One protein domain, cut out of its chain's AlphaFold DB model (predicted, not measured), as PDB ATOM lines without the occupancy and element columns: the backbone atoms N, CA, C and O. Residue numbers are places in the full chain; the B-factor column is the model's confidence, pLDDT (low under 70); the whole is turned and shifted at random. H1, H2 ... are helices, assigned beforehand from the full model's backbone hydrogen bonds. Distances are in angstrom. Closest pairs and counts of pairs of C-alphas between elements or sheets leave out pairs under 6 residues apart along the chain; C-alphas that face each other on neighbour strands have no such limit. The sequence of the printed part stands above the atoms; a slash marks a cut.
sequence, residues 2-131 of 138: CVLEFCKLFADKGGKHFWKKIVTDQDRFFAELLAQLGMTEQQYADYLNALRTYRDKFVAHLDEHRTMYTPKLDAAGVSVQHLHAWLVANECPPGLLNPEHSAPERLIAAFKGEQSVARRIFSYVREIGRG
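This is residues 2 to 131 of the 138 residues of an uncharacterized protein of Bradyrhizobium sp. (strain ORS 278) (UniProt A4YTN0). What shape does the backbone take? Four helices, H1 to H4, pack mostly crossed into a loose cluster, and the long H5 folds back beside the start of H4 and then runs on past the cluster as an arm. What is it made of? The printed part has 130 residues with five named helices, H1 H2 H3 H4 H5 along the chain, and no named strand; the class is all helix. How large is it? It is only just compact, close to loose, with a radius of gyration of the C-alphas of 16.5 A, and elongated, spanning 58 by 33 by 27 A.

Where do the first helices lie? H1 is residues 2 to 11, starting with C-alpha 2 at (-8.178, -16.225, 51.342), H2 is residues 26 to 37, and H3 is residues 41 to 58, 25.3 A long from first to last C-alpha. And the later ones? H4 is residues 74 to 91, 24.6 A, and H5 is residues 105 to 130, 38.7 A, with C-alpha 130 at (-2.270, -28.438, 76.995). Are their backbones helical throughout? In H1, H2, H3, H4 and H5 every O i to N i+4 pair is within hydrogen-bond range.

What does H1 touch? H3 touches it with residues 48 to 55 alone, the closest C-alphas being those of Ala 11 and Leu 48, 5.7 A apart, at a steep tilt of 44 degrees, opposite ways. H1 and H5 only just touch, with 3 pairs of C-alphas within 8 A, the closest those of Cys 2 and Phe 111 at 6.3 A. Where is H2? It touches H4, the closest C-alphas being those of Leu 37 and Ala 75 at 6.5 A, at 37 degrees, only just a steep tilt, opposite ways. How do H4 and H5 stand? They form a helical hairpin at a shallow tilt of 28 degrees, opposite ways; residues 74 to 81 of H4 touch residues 107 to 112 of H5, the closest C-alphas being those of Gly 77 and Ile 108 at 5.1 A. H2 and H3 are each apart from H5.

How far does it reach? The two C-alphas farthest apart, those of Pro 94 and Gly 131, are 58.5 A apart, and the printed part has no cut. Which links are long? H1 to H2, H3 to H4 and H4 to H5 are long links of 14, 15 and 13 residues, while H2 to H3 is tight. Where is confidence low? The model's pLDDT is under 70 in residues 57 to 72 and 94 to 131, and averages 74.9 over the printed part.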
ATOM      1  N   CYS A   2      -8.934 -16.097  52.596       71.56
ATOM      2  CA  CYS A   2      -8.178 -16.225  51.342       71.56
ATOM      3  C   CYS A   2      -8.145 -17.650  50.767       71.56
ATOM      4  O   CYS A   2      -8.202 -17.819  49.553       71.56
ATOM      5  N   VAL A   3      -8.049 -18.694  51.603       74.62
ATOM      6  CA  VAL A   3      -7.867 -20.075  51.101       74.62
ATOM      7  C   VAL A   3      -9.134 -20.626  50.438       74.62
ATOM      8  O   VAL A   3      -9.045 -21.354  49.457       74.62
ATOM      9  N   LEU A   4     -10.322 -20.250  50.928       78.25
ATOM     10  CA  LEU A   4     -11.596 -20.661  50.325       78.25
ATOM     11  C   LEU A   4     -11.762 -20.094  48.914       78.25
ATOM     12  O   LEU A   4     -12.068 -20.850  47.992       78.25
ATOM     13  N   GLU A   5     -11.522 -18.794  48.736       81.38
ATOM     14  CA  GLU A   5     -11.590 -18.151  47.422       81.38
ATOM     15  C   GLU A   5     -10.498 -18.674  46.488       81.38
ATOM     16  O   GLU A   5     -10.782 -19.009  45.340       81.38
ATOM     17  N   PHE A   6      -9.276 -18.873  46.997       86.00
ATOM     18  CA  PHE A   6      -8.215 -19.522  46.231       86.00
ATOM     19  C   PHE A   6      -8.639 -20.906  45.727       86.00
ATOM     20  O   PHE A   6      -8.490 -21.217  44.545       86.00
ATOM     21  N   CYS A   7      -9.210 -21.737  46.603       87.19
ATOM     22  CA  CYS A   7      -9.667 -23.068  46.228       87.19
ATOM     23  C   CYS A   7     -10.769 -23.021  45.164       87.19
ATOM     24  O   CYS A   7     -10.748 -23.860  44.270       87.19
ATOM     25  N   LYS A   8     -11.687 -22.047  45.196       85.56
ATOM     26  CA  LYS A   8     -12.699 -21.876  44.136       85.56
ATOM     27  C   LYS A   8     -12.074 -21.551  42.776       85.56
ATOM     28  O   LYS A   8     -12.560 -22.039  41.762       85.56
ATOM     29  N   LEU A   9     -11.018 -20.738  42.766       88.50
ATOM     30  CA  LEU A   9     -10.337 -20.319  41.540       88.50
ATOM     31  C   LEU A   9      -9.437 -21.420  40.969       88.50
ATOM     32  O   LEU A   9      -9.444 -21.647  39.763       88.50
ATOM     33  N   PHE A  10      -8.680 -22.122  41.820       90.44
ATOM     34  CA  PHE A  10      -7.585 -22.999  41.383       90.44
ATOM     35  C   PHE A  10      -7.745 -24.480  41.708       90.44
ATOM     36  O   PHE A  10      -7.144 -25.308  41.028       90.44
ATOM     37  N   ALA A  11      -8.522 -24.840  42.727       88.75
ATOM     38  CA  ALA A  11      -8.551 -26.210  43.247       88.75
ATOM     39  C   ALA A  11      -9.889 -26.937  43.016       88.75
ATOM     40  O   ALA A  11      -9.940 -28.173  43.048       88.75
ATOM     41  N   ASP A  12     -10.963 -26.192  42.759       86.75
ATOM     42  CA  ASP A  12     -12.301 -26.693  42.468       86.75
ATOM     43  C   ASP A  12     -12.547 -26.754  40.954       86.75
ATOM     44  O   ASP A  12     -13.077 -25.827  40.352       86.75
ATOM     45  N   LYS A  13     -12.174 -27.883  40.339       85.69
ATOM     46  CA  LYS A  13     -12.310 -28.103  38.887       85.69
ATOM     47  C   LYS A  13     -13.767 -28.029  38.394       85.69
ATOM     48  O   LYS A  13     -14.005 -27.705  37.233       85.69
ATOM     49  N   GLY A  14     -14.736 -28.346  39.258       82.38
ATOM     50  CA  GLY A  14     -16.168 -28.289  38.942       82.38
ATOM     51  C   GLY A  14     -16.775 -26.902  39.156       82.38
ATOM     52  O   GLY A  14     -17.777 -26.561  38.522       82.38
ATOM     53  N   GLY A  15     -16.143 -26.079  39.993       82.06
ATOM     54  CA  GLY A  15     -16.616 -24.764  40.404       82.06
ATOM     55  C   GLY A  15     -16.853 -23.800  39.244       82.06
ATOM     56  O   GLY A  15     -16.182 -23.834  38.210       82.06
ATOM     57  N   LYS A  16     -17.838 -22.910  39.401       80.06
ATOM     58  CA  LYS A  16     -18.176 -21.880  38.399       80.06
ATOM     59  C   LYS A  16     -17.030 -20.905  38.104       80.06
ATOM     60  O   LYS A  16     -16.943 -20.406  36.994       80.06
ATOM     61  N   HIS A  17     -16.157 -20.681  39.084       81.19
ATOM     62  CA  HIS A  17     -15.081 -19.686  39.034       81.19
ATOM     63  C   HIS A  17     -13.711 -20.300  38.738       81.19
ATOM     64  O   HIS A  17     -12.689 -19.645  38.915       81.19
ATOM     65  N   PHE A  18     -13.675 -21.568  38.332       87.44
ATOM     66  CA  PHE A  18     -12.429 -22.260  38.050       87.44
ATOM     67  C   PHE A  18     -11.701 -21.604  36.873       87.44
ATOM     68  O   PHE A  18     -12.302 -21.404  35.819       87.44
ATOM     69  N   TRP A  19     -10.410 -21.306  37.030       88.62
ATOM     70  CA  TRP A  19      -9.637 -20.511  36.068       88.62
ATOM     71  C   TRP A  19      -9.699 -21.044  34.628       88.62
ATOM     72  O   TRP A  19      -9.800 -20.246  33.701       88.62
ATOM     73  N   LYS A  20      -9.746 -22.372  34.421       89.94
ATOM     74  CA  LYS A  20      -9.867 -22.978  33.076       89.94
ATOM     75  C   LYS A  20     -11.166 -22.623  32.346       89.94
ATOM     76  O   LYS A  20     -11.266 -22.836  31.149       89.94
ATOM     77  N   LYS A  21     -12.189 -22.135  33.050       86.62
ATOM     78  CA  LYS A  21     -13.450 -21.683  32.440       86.62
ATOM     79  C   LYS A  21     -13.408 -20.218  32.006       86.62
ATOM     80  O   LYS A  21     -14.342 -19.766  31.358       86.62
ATOM     81  N   ILE A  22     -12.377 -19.488  32.424       86.50
ATOM     82  CA  ILE A  22     -12.245 -18.040  32.237       86.50
ATOM     83  C   ILE A  22     -11.084 -17.735  31.288       86.50
ATOM     84  O   ILE A  22     -11.199 -16.857  30.448       86.50
ATOM     85  N   VAL A  23      -9.976 -18.463  31.428       88.31
ATOM     86  CA  VAL A  23      -8.775 -18.296  30.608       88.31
ATOM     87  C   VAL A  23      -8.948 -19.009  29.270       88.31
ATOM     88  O   VAL A  23      -9.217 -20.214  29.238       88.31
ATOM     89  N   THR A  24      -8.745 -18.268  28.184       90.00
ATOM     90  CA  THR A  24      -8.872 -18.761  26.811       90.00
ATOM     91  C   THR A  24      -7.665 -19.620  26.419       90.00
ATOM     92  O   THR A  24      -7.831 -20.777  26.035       90.00
ATOM     93  N   ASP A  25      -6.442 -19.102  26.578       92.38
ATOM     94  CA  ASP A  25      -5.195 -19.838  26.304       92.38
ATOM     95  C   ASP A  25      -4.655 -20.491  27.588       92.38
ATOM     96  O   ASP A  25      -3.789 -19.972  28.298       92.38
ATOM     97  N   GLN A  26      -5.253 -21.635  27.921       92.88
ATOM     98  CA  GLN A  26      -5.020 -22.336  29.185       92.88
ATOM     99  C   GLN A  26      -3.618 -22.931  29.296       92.88
ATOM    100  O   GLN A  26      -3.062 -22.960  30.394       92.88
ATOM    101  N   ASP A  27      -3.071 -23.422  28.185       94.31
ATOM    102  CA  ASP A  27      -1.779 -24.103  28.171       94.31
ATOM    103  C   ASP A  27      -0.655 -23.097  28.399       94.31
ATOM    104  O   ASP A  27       0.206 -23.318  29.259       94.31
ATOM    105  N   ARG A  28      -0.704 -21.949  27.712       94.44
ATOM    106  CA  ARG A  28       0.271 -20.879  27.918       94.44
ATOM    107  C   ARG A  28       0.172 -20.293  29.319       94.44
ATOM    108  O   ARG A  28       1.195 -20.173  29.990       94.44
ATOM    109  N   PHE A  29      -1.041 -19.989  29.780       94.62
ATOM    110  CA  PHE A  29      -1.267 -19.507  31.142       94.62
ATOM    111  C   PHE A  29      -0.656 -20.451  32.180       94.62
ATOM    112  O   PHE A  29       0.065 -20.031  33.083       94.62
ATOM    113  N   PHE A  30      -0.931 -21.749  32.052       95.56
ATOM    114  CA  PHE A  30      -0.477 -22.714  33.039       95.56
ATOM    115  C   PHE A  30       1.039 -22.916  32.995       95.56
ATOM    116  O   PHE A  30       1.670 -22.988  34.049       95.56
ATOM    117  N   ALA A  31       1.638 -22.937  31.803       96.00
ATOM    118  CA  ALA A  31       3.086 -23.014  31.648       96.00
ATOM    119  C   ALA A  31       3.800 -21.796  32.262       96.00
ATOM    120  O   ALA A  31       4.771 -21.966  33.004       96.00
ATOM    121  N   GLU A  32       3.306 -20.579  32.012       95.62
ATOM    122  CA  GLU A  32       3.866 -19.351  32.590       95.62
ATOM    123  C   GLU A  32       3.710 -19.321  34.120       95.62
ATOM    124  O   GLU A  32       4.656 -18.970  34.830       95.62
ATOM    125  N   LEU A  33       2.561 -19.757  34.644       94.88
ATOM    126  CA  LEU A  33       2.330 -19.878  36.083       94.88
ATOM    127  C   LEU A  33       3.325 -20.842  36.747       94.88
ATOM    128  O   LEU A  33       3.935 -20.507  37.764       94.88
ATOM    129  N   LEU A  34       3.498 -22.039  36.181       95.62
ATOM    130  CA  LEU A  34       4.436 -23.036  36.699       95.62
ATOM    131  C   LEU A  34       5.878 -22.519  36.678       95.62
ATOM    132  O   LEU A  34       6.607 -22.694  37.658       95.62
ATOM    133  N   ALA A  35       6.263 -21.816  35.609       95.75
ATOM    134  CA  ALA A  35       7.569 -21.179  35.500       95.75
ATOM    135  C   ALA A  35       7.781 -20.104  36.582       95.75
ATOM    136  O   ALA A  35       8.834 -20.088  37.219       95.75
ATOM    137  N   GLN A  36       6.780 -19.255  36.853       93.62
ATOM    138  CA  GLN A  36       6.856 -18.240  37.916       93.62
ATOM    139  C   GLN A  36       6.973 -18.850  39.316       93.62
ATOM    140  O   GLN A  36       7.659 -18.305  40.181       93.62
ATOM    141  N   LEU A  37       6.312 -19.983  39.546       91.94
ATOM    142  CA  LEU A  37       6.360 -20.698  40.821       91.94
ATOM    143  C   LEU A  37       7.619 -21.561  40.984       91.94
ATOM    144  O   LEU A  37       7.892 -22.017  42.097       91.94
ATOM    145  N   GLY A  38       8.363 -21.813  39.903       95.06
ATOM    146  CA  GLY A  38       9.462 -22.778  39.891       95.06
ATOM    147  C   GLY A  38       8.994 -24.200  40.213       95.06
ATOM    148  O   GLY A  38       9.708 -24.940  40.889       95.06
ATOM    149  N   MET A  39       7.777 -24.561  39.790       95.19
ATOM    150  CA  MET A  39       7.142 -25.849  40.086       95.19
ATOM    151  C   MET A  39       6.905 -26.661  38.816       95.19
ATOM    152  O   MET A  39       6.599 -26.117  37.760       95.19
ATOM    153  N   THR A  40       6.965 -27.984  38.934       96.44
ATOM    154  CA  THR A  40       6.399 -28.891  37.931       96.44
ATOM    155  C   THR A  40       4.880 -28.977  38.080       96.44
ATOM    156  O   THR A  40       4.322 -28.663  39.134       96.44
ATOM    157  N   GLU A  41       4.196 -29.471  37.048       94.50
ATOM    158  CA  GLU A  41       2.752 -29.718  37.116       94.50
ATOM    159  C   GLU A  41       2.382 -30.652  38.278       94.50
ATOM    160  O   GLU A  41       1.437 -30.370  39.016       94.50
ATOM    161  N   GLN A  42       3.167 -31.713  38.502       94.75
ATOM    162  CA  GLN A  42       2.944 -32.635  39.615       94.75
ATOM    163  C   GLN A  42       3.091 -31.933  40.973       94.75
ATOM    164  O   GLN A  42       2.220 -32.069  41.830       94.75
ATOM    165  N   GLN A  43       4.140 -31.123  41.157       93.12
ATOM    166  CA  GLN A  43       4.340 -30.356  42.393       93.12
ATOM    167  C   GLN A  43       3.192 -29.374  42.645       93.12
ATOM    168  O   GLN A  43       2.753 -29.205  43.785       93.12
ATOM    169  N   TYR A  44       2.677 -28.746  41.588       93.75
ATOM    170  CA  TYR A  44       1.536 -27.848  41.699       93.75
ATOM    171  C   TYR A  44       0.236 -28.600  42.013       93.75
ATOM    172  O   TYR A  44      -0.556 -28.147  42.840       93.75
ATOM    173  N   ALA A  45       0.019 -29.779  41.427       92.19
ATOM    174  CA  ALA A  45      -1.120 -30.634  41.753       92.19
ATOM    175  C   ALA A  45      -1.098 -31.077  43.226       92.19
ATOM    176  O   ALA A  45      -2.119 -30.980  43.917       92.19
ATOM    177  N   ASP A  46       0.067 -31.482  43.732       91.00
ATOM    178  CA  ASP A  46       0.261 -31.848  45.138       91.00
ATOM    179  C   ASP A  46       0.011 -30.649  46.065       91.00
ATOM    180  O   ASP A  46      -0.653 -30.773  47.099       91.00
ATOM    181  N   TYR A  47       0.462 -29.460  45.661       91.06
ATOM    182  CA  TYR A  47       0.195 -28.210  46.367       91.06
ATOM    183  C   TYR A  47      -1.306 -27.878  46.448       91.06
ATOM    184  O   TYR A  47      -1.819 -27.567  47.529       91.06
ATOM    185  N   LEU A  48      -2.041 -27.989  45.336       91.00
ATOM    186  CA  LEU A  48      -3.491 -27.769  45.317       91.00
ATOM    187  C   LEU A  48      -4.233 -28.787  46.191       91.00
ATOM    188  O   LEU A  48      -5.176 -28.418  46.898       91.00
ATOM    189  N   ASN A  49      -3.798 -30.049  46.187       88.69
ATOM    190  CA  ASN A  49      -4.351 -31.079  47.066       88.69
ATOM    191  C   ASN A  49      -4.120 -30.739  48.543       88.69
ATOM    192  O   ASN A  49      -5.065 -30.801  49.329       88.69
ATOM    193  N   ALA A  50      -2.918 -30.289  48.915       85.38
ATOM    194  CA  ALA A  50      -2.623 -29.859  50.281       85.38
ATOM    195  C   ALA A  50      -3.527 -28.698  50.738       85.38
ATOM    196  O   ALA A  50      -4.033 -28.717  51.861       85.38
ATOM    197  N   LEU A  51      -3.795 -27.717  49.869       84.12
ATOM    198  CA  LEU A  51      -4.717 -26.614  50.173       84.12
ATOM    199  C   LEU A  51      -6.176 -27.059  50.297       84.12
ATOM    200  O   LEU A  51      -6.895 -26.563  51.168       84.12
ATOM    201  N   ARG A  52      -6.622 -28.011  49.473       84.56
ATOM    202  CA  ARG A  52      -7.962 -28.608  49.598       84.56
ATOM    203  C   ARG A  52      -8.109 -29.378  50.898       84.56
ATOM    204  O   ARG A  52      -9.075 -29.165  51.616       84.56
ATOM    205  N   THR A  53      -7.127 -30.208  51.233       81.25
ATOM    206  CA  THR A  53      -7.096 -30.919  52.510       81.25
ATOM    207  C   THR A  53      -7.086 -29.942  53.679       81.25
ATOM    208  O   THR A  53      -7.813 -30.154  54.643       81.25
ATOM    209  N   TYR A  54      -6.328 -28.846  53.588       77.81
ATOM    210  CA  TYR A  54      -6.361 -27.786  54.593       77.81
ATOM    211  C   TYR A  54      -7.752 -27.151  54.703       77.81
ATOM    212  O   TYR A  54      -8.243 -26.998  55.814       77.81
ATOM    213  N   ARG A  55      -8.433 -26.842  53.592       78.31
ATOM    214  CA  ARG A  55      -9.825 -26.356  53.608       78.31
ATOM    215  C   ARG A  55     -10.751 -27.351  54.307       78.31
ATOM    216  O   ARG A  55     -11.454 -26.969  55.235       78.31
ATOM    217  N   ASP A  56     -10.745 -28.603  53.866       73.94
ATOM    218  CA  ASP A  56     -11.689 -29.624  54.330       73.94
ATOM    219  C   ASP A  56     -11.468 -29.971  55.808       73.94
ATOM    220  O   ASP A  56     -12.419 -30.207  56.546       73.94
ATOM    221  N   LYS A  57     -10.216 -29.931  56.273       68.75
ATOM    222  CA  LYS A  57      -9.873 -30.187  57.674       68.75
ATOM    223  C   LYS A  57     -10.053 -28.960  58.561       68.75
ATOM    224  O   LYS A  57     -10.647 -29.062  59.621       68.75
ATOM    225  N   PHE A  58      -9.566 -27.796  58.140       62.25
ATOM    226  CA  PHE A  58      -9.526 -26.607  58.991       62.25
ATOM    227  C   PHE A  58     -10.840 -25.822  59.008       62.25
ATOM    228  O   PHE A  58     -11.169 -25.217  60.021       62.25
ATOM    229  N   VAL A  59     -11.602 -25.820  57.909       58.34
ATOM    230  CA  VAL A  59     -12.888 -25.102  57.847       58.34
ATOM    231  C   VAL A  59     -14.035 -25.960  58.377       58.34
ATOM    232  O   VAL A  59     -14.949 -25.409  58.980       58.34
ATOM    233  N   ALA A  60     -13.997 -27.285  58.186       53.94
ATOM    234  CA  ALA A  60     -15.085 -28.162  58.630       53.94
ATOM    235  C   ALA A  60     -14.841 -28.834  59.996       53.94
ATOM    236  O   ALA A  60     -15.813 -29.154  60.669       53.94
ATOM    237  N   HIS A  61     -13.585 -29.016  60.432       56.50
ATOM    238  CA  HIS A  61     -13.249 -29.765  61.655       56.50
ATOM    239  C   HIS A  61     -12.205 -29.019  62.499       56.50
ATOM    240  O   HIS A  61     -11.112 -29.525  62.754       56.50
ATOM    241  N   LEU A  62     -12.545 -27.800  62.936       54.66
ATOM    242  CA  LEU A  62     -11.673 -26.912  63.722       54.66
ATOM    243  C   LEU A  62     -11.086 -27.560  65.004       54.66
ATOM    244  O   LEU A  62     -10.126 -27.023  65.548       54.66
ATOM    245  N   ASP A  63     -11.596 -28.724  65.433       50.94
ATOM    246  CA  ASP A  63     -11.224 -29.430  66.669       50.94
ATOM    247  C   ASP A  63     -10.439 -30.757  66.511       50.94
ATOM    248  O   ASP A  63      -9.904 -31.259  67.500       50.94
ATOM    249  N   GLU A  64     -10.309 -31.368  65.322       52.28
ATOM    250  CA  GLU A  64      -9.921 -32.802  65.255       52.28
ATOM    251  C   GLU A  64      -8.437 -33.128  64.991       52.28
ATOM    252  O   GLU A  64      -8.032 -34.293  65.082       52.28
ATOM    253  N   HIS A  65      -7.569 -32.157  64.691       50.38
ATOM    254  CA  HIS A  65      -6.186 -32.467  64.293       50.38
ATOM    255  C   HIS A  65      -5.108 -31.747  65.117       50.38
ATOM    256  O   HIS A  65      -4.902 -30.542  65.015       50.38
ATOM    257  N   ARG A  66      -4.336 -32.540  65.883       50.03
ATOM    258  CA  ARG A  66      -3.219 -32.101  66.752       50.03
ATOM    259  C   ARG A  66      -1.937 -31.689  66.011       50.03
ATOM    260  O   ARG A  66      -1.014 -31.171  66.639       50.03
ATOM    261  N   THR A  67      -1.879 -31.870  64.692       52.03
ATOM    262  CA  THR A  67      -0.724 -31.493  63.865       52.03
ATOM    263  C   THR A  67      -1.216 -30.742  62.632       52.03
ATOM    264  O   THR A  67      -1.813 -31.332  61.732       52.03
ATOM    265  N   MET A  68      -0.983 -29.430  62.591       53.28
ATOM    266  CA  MET A  68      -1.340 -28.591  61.450       53.28
ATOM    267  C   MET A  68      -0.158 -28.494  60.484       53.28
ATOM    268  O   MET A  68       0.880 -27.930  60.820       53.28
ATOM    269  N   TYR A  69      -0.332 -29.006  59.266       56.62
ATOM    270  CA  TYR A  69       0.554 -28.694  58.148       56.62
ATOM    271  C   TYR A  69      -0.044 -27.510  57.389       56.62
ATOM    272  O   TYR A  69      -0.964 -27.685  56.592       56.62
ATOM    273  N   THR A  70       0.410 -26.291  57.686       58.19
ATOM    274  CA  THR A  70      -0.020 -25.099  56.944       58.19
ATOM    275  C   THR A  70       0.721 -25.069  55.604       58.19
ATOM    276  O   THR A  70       1.939 -24.863  55.602       58.19
ATOM    277  N   PRO A  71       0.046 -25.267  54.457       65.25
ATOM    278  CA  PRO A  71       0.689 -25.091  53.160       65.25
ATOM    279  C   PRO A  71       1.201 -23.650  53.020       65.25
ATOM    280  O   PRO A  71       0.577 -22.702  53.502       65.25
ATOM    281  N   LYS A  72       2.356 -23.473  52.368       69.31
ATOM    282  CA  LYS A  72       2.928 -22.142  52.114       69.31
ATOM    283  C   LYS A  72       1.984 -21.366  51.193       69.31
ATOM    284  O   LYS A  72       1.908 -21.683  50.014       69.31
ATOM    285  N   LEU A  73       1.297 -20.335  51.694       76.69
ATOM    286  CA  LEU A  73       0.372 -19.540  50.865       76.69
ATOM    287  C   LEU A  73       1.091 -18.551  49.937       76.69
ATOM    288  O   LEU A  73       0.426 -17.842  49.190       76.69
ATOM    289  N   ASP A  74       2.425 -18.499  49.959       80.44
ATOM    290  CA  ASP A  74       3.198 -17.651  49.045       80.44
ATOM    291  C   ASP A  74       2.921 -18.041  47.586       80.44
ATOM    292  O   ASP A  74       2.634 -17.177  46.761       80.44
ATOM    293  N   ALA A  75       2.877 -19.347  47.298       86.56
ATOM    294  CA  ALA A  75       2.513 -19.855  45.978       86.56
ATOM    295  C   ALA A  75       1.060 -19.512  45.607       86.56
ATOM    296  O   ALA A  75       0.785 -19.182  44.461       86.56
ATOM    297  N   ALA A  76       0.129 -19.502  46.571       86.69
ATOM    298  CA  ALA A  76      -1.252 -19.084  46.320       86.69
ATOM    299  C   ALA A  76      -1.334 -17.592  45.971       86.69
ATOM    300  O   ALA A  76      -2.072 -17.221  45.060       86.69
ATOM    301  N   GLY A  77      -0.560 -16.749  46.659       84.25
ATOM    302  CA  GLY A  77      -0.469 -15.323  46.354       84.25
ATOM    303  C   GLY A  77       0.050 -15.072  44.938       84.25
ATOM    304  O   GLY A  77      -0.579 -14.326  44.188       84.25
ATOM    305  N   VAL A  78       1.138 -15.747  44.551       88.62
ATOM    306  CA  VAL A  78       1.700 -15.662  43.192       88.62
ATOM    307  C   VAL A  78       0.694 -16.149  42.148       88.62
ATOM    308  O   VAL A  78       0.466 -15.450  41.167       88.62
ATOM    309  N   SER A  79       0.018 -17.278  42.379       90.62
ATOM    310  CA  SER A  79      -1.017 -17.784  41.469       90.62
ATOM    311  C   SER A  79      -2.154 -16.784  41.249       90.62
ATOM    312  O   SER A  79      -2.556 -16.555  40.110       90.62
ATOM    313  N   VAL A  80      -2.674 -16.158  42.312       88.75
ATOM    314  CA  VAL A  80      -3.752 -15.160  42.184       88.75
ATOM    315  C   VAL A  80      -3.258 -13.911  41.462       88.75
ATOM    316  O   VAL A  80      -3.973 -13.395  40.608       88.75
ATOM    317  N   GLN A  81      -2.047 -13.438  41.765       86.75
ATOM    318  CA  GLN A  81      -1.446 -12.311  41.051       86.75
ATOM    319  C   GLN A  81      -1.283 -12.621  39.561       86.75
ATOM    320  O   GLN A  81      -1.619 -11.780  38.729       86.75
ATOM    321  N   HIS A  82      -0.802 -13.818  39.232       91.12
ATOM    322  CA  HIS A  82      -0.632 -14.261  37.855       91.12
ATOM    323  C   HIS A  82      -1.979 -14.317  37.121       91.12
ATOM    324  O   HIS A  82      -2.108 -13.743  36.044       91.12
ATOM    325  N   LEU A  83      -3.011 -14.910  37.733       88.19
ATOM    326  CA  LEU A  83      -4.368 -14.918  37.175       88.19
ATOM    327  C   LEU A  83      -4.916 -13.510  36.973       88.19
ATOM    328  O   LEU A  83      -5.430 -13.210  35.903       88.19
ATOM    329  N   HIS A  84      -4.775 -12.629  37.957       86.06
ATOM    330  CA  HIS A  84      -5.219 -11.249  37.821       86.06
ATOM    331  C   HIS A  84      -4.512 -10.534  36.657       86.06
ATOM    332  O   HIS A  84      -5.177  -9.947  35.805       86.06
ATOM    333  N   ALA A  85      -3.181 -10.624  36.586       86.94
ATOM    334  CA  ALA A  85      -2.399 -10.028  35.506       86.94
ATOM    335  C   ALA A  85      -2.799 -10.590  34.133       86.94
ATOM    336  O   ALA A  85      -2.963  -9.824  33.183       86.94
ATOM    337  N   TRP A  86      -3.021 -11.904  34.044       88.81
ATOM    338  CA  TRP A  86      -3.471 -12.552  32.817       88.81
ATOM    339  C   TRP A  86      -4.834 -12.040  32.364       88.81
ATOM    340  O   TRP A  86      -4.997 -11.695  31.195       88.81
ATOM    341  N   LEU A  87      -5.800 -11.968  33.283       85.31
ATOM    342  CA  LEU A  87      -7.143 -11.483  32.982       85.31
ATOM    343  C   LEU A  87      -7.091 -10.047  32.468       85.31
ATOM    344  O   LEU A  87      -7.687  -9.764  31.438       85.31
ATOM    345  N   VAL A  88      -6.345  -9.156  33.128       83.56
ATOM    346  CA  VAL A  88      -6.211  -7.754  32.696       83.56
ATOM    347  C   VAL A  88      -5.586  -7.645  31.305       83.56
ATOM    348  O   VAL A  88      -6.032  -6.824  30.509       83.56
ATOM    349  N   ALA A  89      -4.567  -8.454  31.012       83.00
ATOM    350  CA  ALA A  89      -3.818  -8.358  29.764       83.00
ATOM    351  C   ALA A  89      -4.499  -9.048  28.570       83.00
ATOM    352  O   ALA A  89      -4.345  -8.576  27.446       83.00
ATOM    353  N   ASN A  90      -5.210 -10.158  28.794       82.69
ATOM    354  CA  ASN A  90      -5.650 -11.047  27.711       82.69
ATOM    355  C   ASN A  90      -7.170 -11.234  27.623       82.69
ATOM    356  O   ASN A  90      -7.679 -11.445  26.529       82.69
ATOM    357  N   GLU A  91      -7.896 -11.170  28.743       80.50
ATOM    358  CA  GLU A  91      -9.328 -11.524  28.779       80.50
ATOM    359  C   GLU A  91     -10.236 -10.312  29.053       80.50
ATOM    360  O   GLU A  91     -11.437 -10.352  28.792       80.50
ATOM    361  N   CYS A  92      -9.690  -9.228  29.614       75.12
ATOM    362  CA  CYS A  92     -10.458  -8.071  30.049       75.12
ATOM    363  C   CYS A  92     -10.764  -7.142  28.866       75.12
ATOM    364  O   CYS A  92      -9.842  -6.563  28.283       75.12
ATOM    365  N   PRO A  93     -12.046  -6.929  28.524       71.81
ATOM    366  CA  PRO A  93     -12.400  -5.916  27.549       71.81
ATOM    367  C   PRO A  93     -12.105  -4.508  28.102       71.81
ATOM    368  O   PRO A  93     -12.265  -4.262  29.306       71.81
ATOM    369  N   PRO A  94     -11.708  -3.553  27.240       63.50
ATOM    370  CA  PRO A  94     -11.416  -2.186  27.657       63.50
ATOM    371  C   PRO A  94     -12.579  -1.569  28.450       63.50
ATOM    372  O   PRO A  94     -13.717  -1.562  27.987       63.50
ATOM    373  N   GLY A  95     -12.290  -1.039  29.644       62.84
ATOM    374  CA  GLY A  95     -13.264  -0.327  30.484       62.84
ATOM    375  C   GLY A  95     -14.051  -1.177  31.490       62.84
ATOM    376  O   GLY A  95     -14.847  -0.616  32.238       62.84
ATOM    377  N   LEU A  96     -13.831  -2.497  31.559       67.25
ATOM    378  CA  LEU A  96     -14.501  -3.357  32.549       67.25
ATOM    379  C   LEU A  96     -13.867  -3.278  33.951       67.25
ATOM    380  O   LEU A  96     -14.561  -3.417  34.957       67.25
ATOM    381  N   LEU A  97     -12.552  -3.053  34.033       60.72
ATOM    382  CA  LEU A  97     -11.827  -2.920  35.298       60.72
ATOM    383  C   LEU A  97     -11.478  -1.455  35.572       60.72
ATOM    384  O   LEU A  97     -10.844  -0.792  34.752       60.72
ATOM    385  N   ASN A  98     -11.841  -0.972  36.763       58.19
ATOM    386  CA  ASN A  98     -11.367   0.320  37.252       58.19
ATOM    387  C   ASN A  98      -9.844   0.267  37.493       58.19
ATOM    388  O   ASN A  98      -9.359  -0.733  38.033       58.19
ATOM    389  N   PRO A  99      -9.091   1.344  37.192       56.16
ATOM    390  CA  PRO A  99      -7.638   1.390  37.383       56.16
ATOM    391  C   PRO A  99      -7.195   1.152  38.830       56.16
ATOM    392  O   PRO A  99      -6.068   0.748  39.070       56.16
ATOM    393  N   GLU A 100      -8.070   1.371  39.810       55.12
ATOM    394  CA  GLU A 100      -7.763   1.145  41.229       55.12
ATOM    395  C   GLU A 100      -7.705  -0.345  41.608       55.12
ATOM    396  O   GLU A 100      -7.084  -0.712  42.606       55.12
ATOM    397  N   HIS A 101      -8.325  -1.216  40.805       56.25
ATOM    398  CA  HIS A 101      -8.317  -2.665  41.013       56.25
ATOM    399  C   HIS A 101      -7.134  -3.361  40.335       56.25
ATOM    400  O   HIS A 101      -6.958  -4.559  40.524       56.25
ATOM    401  N   SER A 102      -6.303  -2.635  39.582       53.12
ATOM    402  CA  SER A 102      -5.192  -3.220  38.833       53.12
ATOM    403  C   SER A 102      -3.924  -3.457  39.665       53.12
ATOM    404  O   SER A 102      -2.956  -3.966  39.113       53.12
ATOM    405  N   ALA A 103      -3.918  -3.127  40.966       57.19
ATOM    406  CA  ALA A 103      -2.746  -3.206  41.845       57.19
ATOM    407  C   ALA A 103      -2.635  -4.568  42.577       57.19
ATOM    408  O   ALA A 103      -3.286  -4.777  43.612       57.19
ATOM    409  N   PRO A 104      -1.802  -5.512  42.095       58.91
ATOM    410  CA  PRO A 104      -1.703  -6.861  42.650       58.91
ATOM    411  C   PRO A 104      -0.995  -6.928  44.011       58.91
ATOM    412  O   PRO A 104      -1.223  -7.880  44.764       58.91
ATOM    413  N   GLU A 105      -0.164  -5.945  44.379       59.53
ATOM    414  CA  GLU A 105       0.607  -5.966  45.636       59.53
ATOM    415  C   GLU A 105      -0.255  -6.089  46.904       59.53
ATOM    416  O   GLU A 105       0.164  -6.704  47.892       59.53
ATOM    417  N   ARG A 106      -1.488  -5.567  46.885       60.16
ATOM    418  CA  ARG A 106      -2.408  -5.651  48.032       60.16
ATOM    419  C   ARG A 106      -2.901  -7.076  48.297       60.16
ATOM    420  O   ARG A 106      -3.167  -7.418  49.451       60.16
ATOM    421  N   LEU A 107      -2.964  -7.923  47.270       59.03
ATOM    422  CA  LEU A 107      -3.427  -9.306  47.401       59.03
ATOM    423  C   LEU A 107      -2.418 -10.150  48.190       59.03
ATOM    424  O   LEU A 107      -2.799 -10.837  49.136       59.03
ATOM    425  N   ILE A 108      -1.120 -10.040  47.890       60.66
ATOM    426  CA  ILE A 108      -0.070 -10.779  48.614       60.66
ATOM    427  C   ILE A 108      -0.034 -10.392  50.098       60.66
ATOM    428  O   ILE A 108       0.118 -11.259  50.963       60.66
ATOM    429  N   ALA A 109      -0.187  -9.102  50.410       59.31
ATOM    430  CA  ALA A 109      -0.207  -8.624  51.791       59.31
ATOM    431  C   ALA A 109      -1.367  -9.244  52.595       59.31
ATOM    432  O   ALA A 109      -1.156  -9.687  53.727       59.31
ATOM    433  N   ALA A 110      -2.554  -9.359  51.990       60.50
ATOM    434  CA  ALA A 110      -3.703 -10.023  52.604       60.50
ATOM    435  C   ALA A 110      -3.429 -11.517  52.870       60.50
ATOM    436  O   ALA A 110      -3.638 -11.990  53.990       60.50
ATOM    437  N   PHE A 111      -2.858 -12.241  51.898       60.25
ATOM    438  CA  PHE A 111      -2.485 -13.654  52.068       60.25
ATOM    439  C   PHE A 111      -1.465 -13.869  53.200       60.25
ATOM    440  O   PHE A 111      -1.601 -14.808  53.991       60.25
ATOM    441  N   LYS A 112      -0.456 -12.995  53.320       61.34
ATOM    442  CA  LYS A 112       0.536 -13.049  54.411       61.34
ATOM    443  C   LYS A 112      -0.089 -12.769  55.779       61.34
ATOM    444  O   LYS A 112       0.224 -13.467  56.747       61.34
ATOM    445  N   GLY A 113      -0.988 -11.788  55.861       58.66
ATOM    446  CA  GLY A 113      -1.732 -11.478  57.084       58.66
ATOM    447  C   GLY A 113      -2.550 -12.672  57.579       58.66
ATOM    448  O   GLY A 113      -2.490 -13.025  58.756       58.66
ATOM    449  N   GLU A 114      -3.234 -13.367  56.672       59.59
ATOM    450  CA  GLU A 114      -4.028 -14.545  57.024       59.59
ATOM    451  C   GLU A 114      -3.194 -15.748  57.473       59.59
ATOM    452  O   GLU A 114      -3.592 -16.427  58.423       59.59
ATOM    453  N   GLN A 115      -2.019 -15.992  56.872       57.72
ATOM    454  CA  GLN A 115      -1.088 -17.007  57.390       57.72
ATOM    455  C   GLN A 115      -0.715 -16.732  58.850       57.72
ATOM    456  O   GLN A 115      -0.653 -17.657  59.661       57.72
ATOM    457  N   SER A 116      -0.459 -15.465  59.191       57.88
ATOM    458  CA  SER A 116      -0.090 -15.060  60.550       57.88
ATOM    459  C   SER A 116      -1.232 -15.297  61.544       57.88
ATOM    460  O   SER A 116      -1.012 -15.853  62.623       57.88
ATOM    461  N   VAL A 117      -2.469 -14.961  61.159       57.31
ATOM    462  CA  VAL A 117      -3.670 -15.207  61.977       57.31
ATOM    463  C   VAL A 117      -3.908 -16.702  62.183       57.31
ATOM    464  O   VAL A 117      -4.103 -17.127  63.320       57.31
ATOM    465  N   ALA A 118      -3.821 -17.516  61.127       55.97
ATOM    466  CA  ALA A 118      -3.993 -18.965  61.230       55.97
ATOM    467  C   ALA A 118      -2.952 -19.607  62.164       55.97
ATOM    468  O   ALA A 118      -3.310 -20.410  63.026       55.97
ATOM    469  N   ARG A 119      -1.676 -19.198  62.065       61.19
ATOM    470  CA  ARG A 119      -0.611 -19.656  62.977       61.19
ATOM    471  C   ARG A 119      -0.876 -19.253  64.430       61.19
ATOM    472  O   ARG A 119      -0.662 -20.072  65.318       61.19
ATOM    473  N   ARG A 120      -1.357 -18.027  64.671       59.25
ATOM    474  CA  ARG A 120      -1.697 -17.522  66.015       59.25
ATOM    475  C   ARG A 120      -2.883 -18.249  66.644       59.25
ATOM    476  O   ARG A 120      -2.822 -18.608  67.817       59.25
ATOM    477  N   ILE A 121      -3.946 -18.487  65.875       57.16
ATOM    478  CA  ILE A 121      -5.100 -19.267  66.340       57.16
ATOM    479  C   ILE A 121      -4.647 -20.687  66.686       57.16
ATOM    480  O   ILE A 121      -4.962 -21.182  67.764       57.16
ATOM    481  N   PHE A 122      -3.831 -21.312  65.832       54.53
ATOM    482  CA  PHE A 122      -3.287 -22.638  66.112       54.53
ATOM    483  C   PHE A 122      -2.424 -22.675  67.382       54.53
ATOM    484  O   PHE A 122      -2.598 -23.577  68.200       54.53
ATOM    485  N   SER A 123      -1.523 -21.707  67.593       60.47
ATOM    486  CA  SER A 123      -0.719 -21.657  68.824       60.47
ATOM    487  C   SER A 123      -1.584 -21.487  70.072       60.47
ATOM    488  O   SER A 123      -1.354 -22.179  71.058       60.47
ATOM    489  N   TYR A 124      -2.610 -20.636  70.002       57.38
ATOM    490  CA  TYR A 124      -3.537 -20.392  71.107       57.38
ATOM    491  C   TYR A 124      -4.359 -21.640  71.464       57.38
ATOM    492  O   TYR A 124      -4.405 -22.051  72.622       57.38
ATOM    493  N   VAL A 125      -4.938 -22.311  70.463       55.06
ATOM    494  CA  VAL A 125      -5.680 -23.571  70.657       55.06
ATOM    495  C   VAL A 125      -4.763 -24.673  71.202       55.06
ATOM    496  O   VAL A 125      -5.170 -25.445  72.069       55.06
ATOM    497  N   ARG A 126      -3.496 -24.726  70.765       57.94
ATOM    498  CA  ARG A 126      -2.501 -25.682  71.284       57.94
ATOM    499  C   ARG A 126      -2.148 -25.435  72.753       57.94
ATOM    500  O   ARG A 126      -1.916 -26.400  73.477       57.94
ATOM    501  N   GLU A 127      -2.055 -24.178  73.179       58.72
ATOM    502  CA  GLU A 127      -1.776 -23.818  74.576       58.72
ATOM    503  C   GLU A 127      -2.955 -24.160  75.491       58.72
ATOM    504  O   GLU A 127      -2.749 -24.791  76.526       58.72
ATOM    505  N   ILE A 128      -4.189 -23.873  75.068       55.78
ATOM    506  CA  ILE A 128      -5.397 -24.256  75.819       55.78
ATOM    507  C   ILE A 128      -5.559 -25.780  75.876       55.78
ATOM    508  O   ILE A 128      -5.822 -26.331  76.942       55.78
ATOM    509  N   GLY A 129      -5.320 -26.492  74.770       49.41
ATOM    510  CA  GLY A 129      -5.380 -27.957  74.730       49.41
ATOM    511  C   GLY A 129      -4.327 -28.663  75.599       49.41
ATOM    512  O   GLY A 129      -4.475 -29.849  75.891       49.41
ATOM    513  N   ARG A 130      -3.278 -27.953  76.036       49.00
ATOM    514  CA  ARG A 130      -2.270 -28.438  76.995       49.00
ATOM    515  C   ARG A 130      -2.659 -28.209  78.462       49.00
ATOM    516  O   ARG A 130      -2.066 -28.844  79.324       49.00
ATOM    517  N   GLY A 131      -3.632 -27.339  78.740       44.19
ATOM    518  CA  GLY A 131      -4.078 -26.995  80.097       44.19
ATOM    519  C   GLY A 131      -5.118 -27.943  80.711       44.19
ATOM    520  O   GLY A 131      -5.366 -27.861  81.907       44.19
TER     521      GLY A 131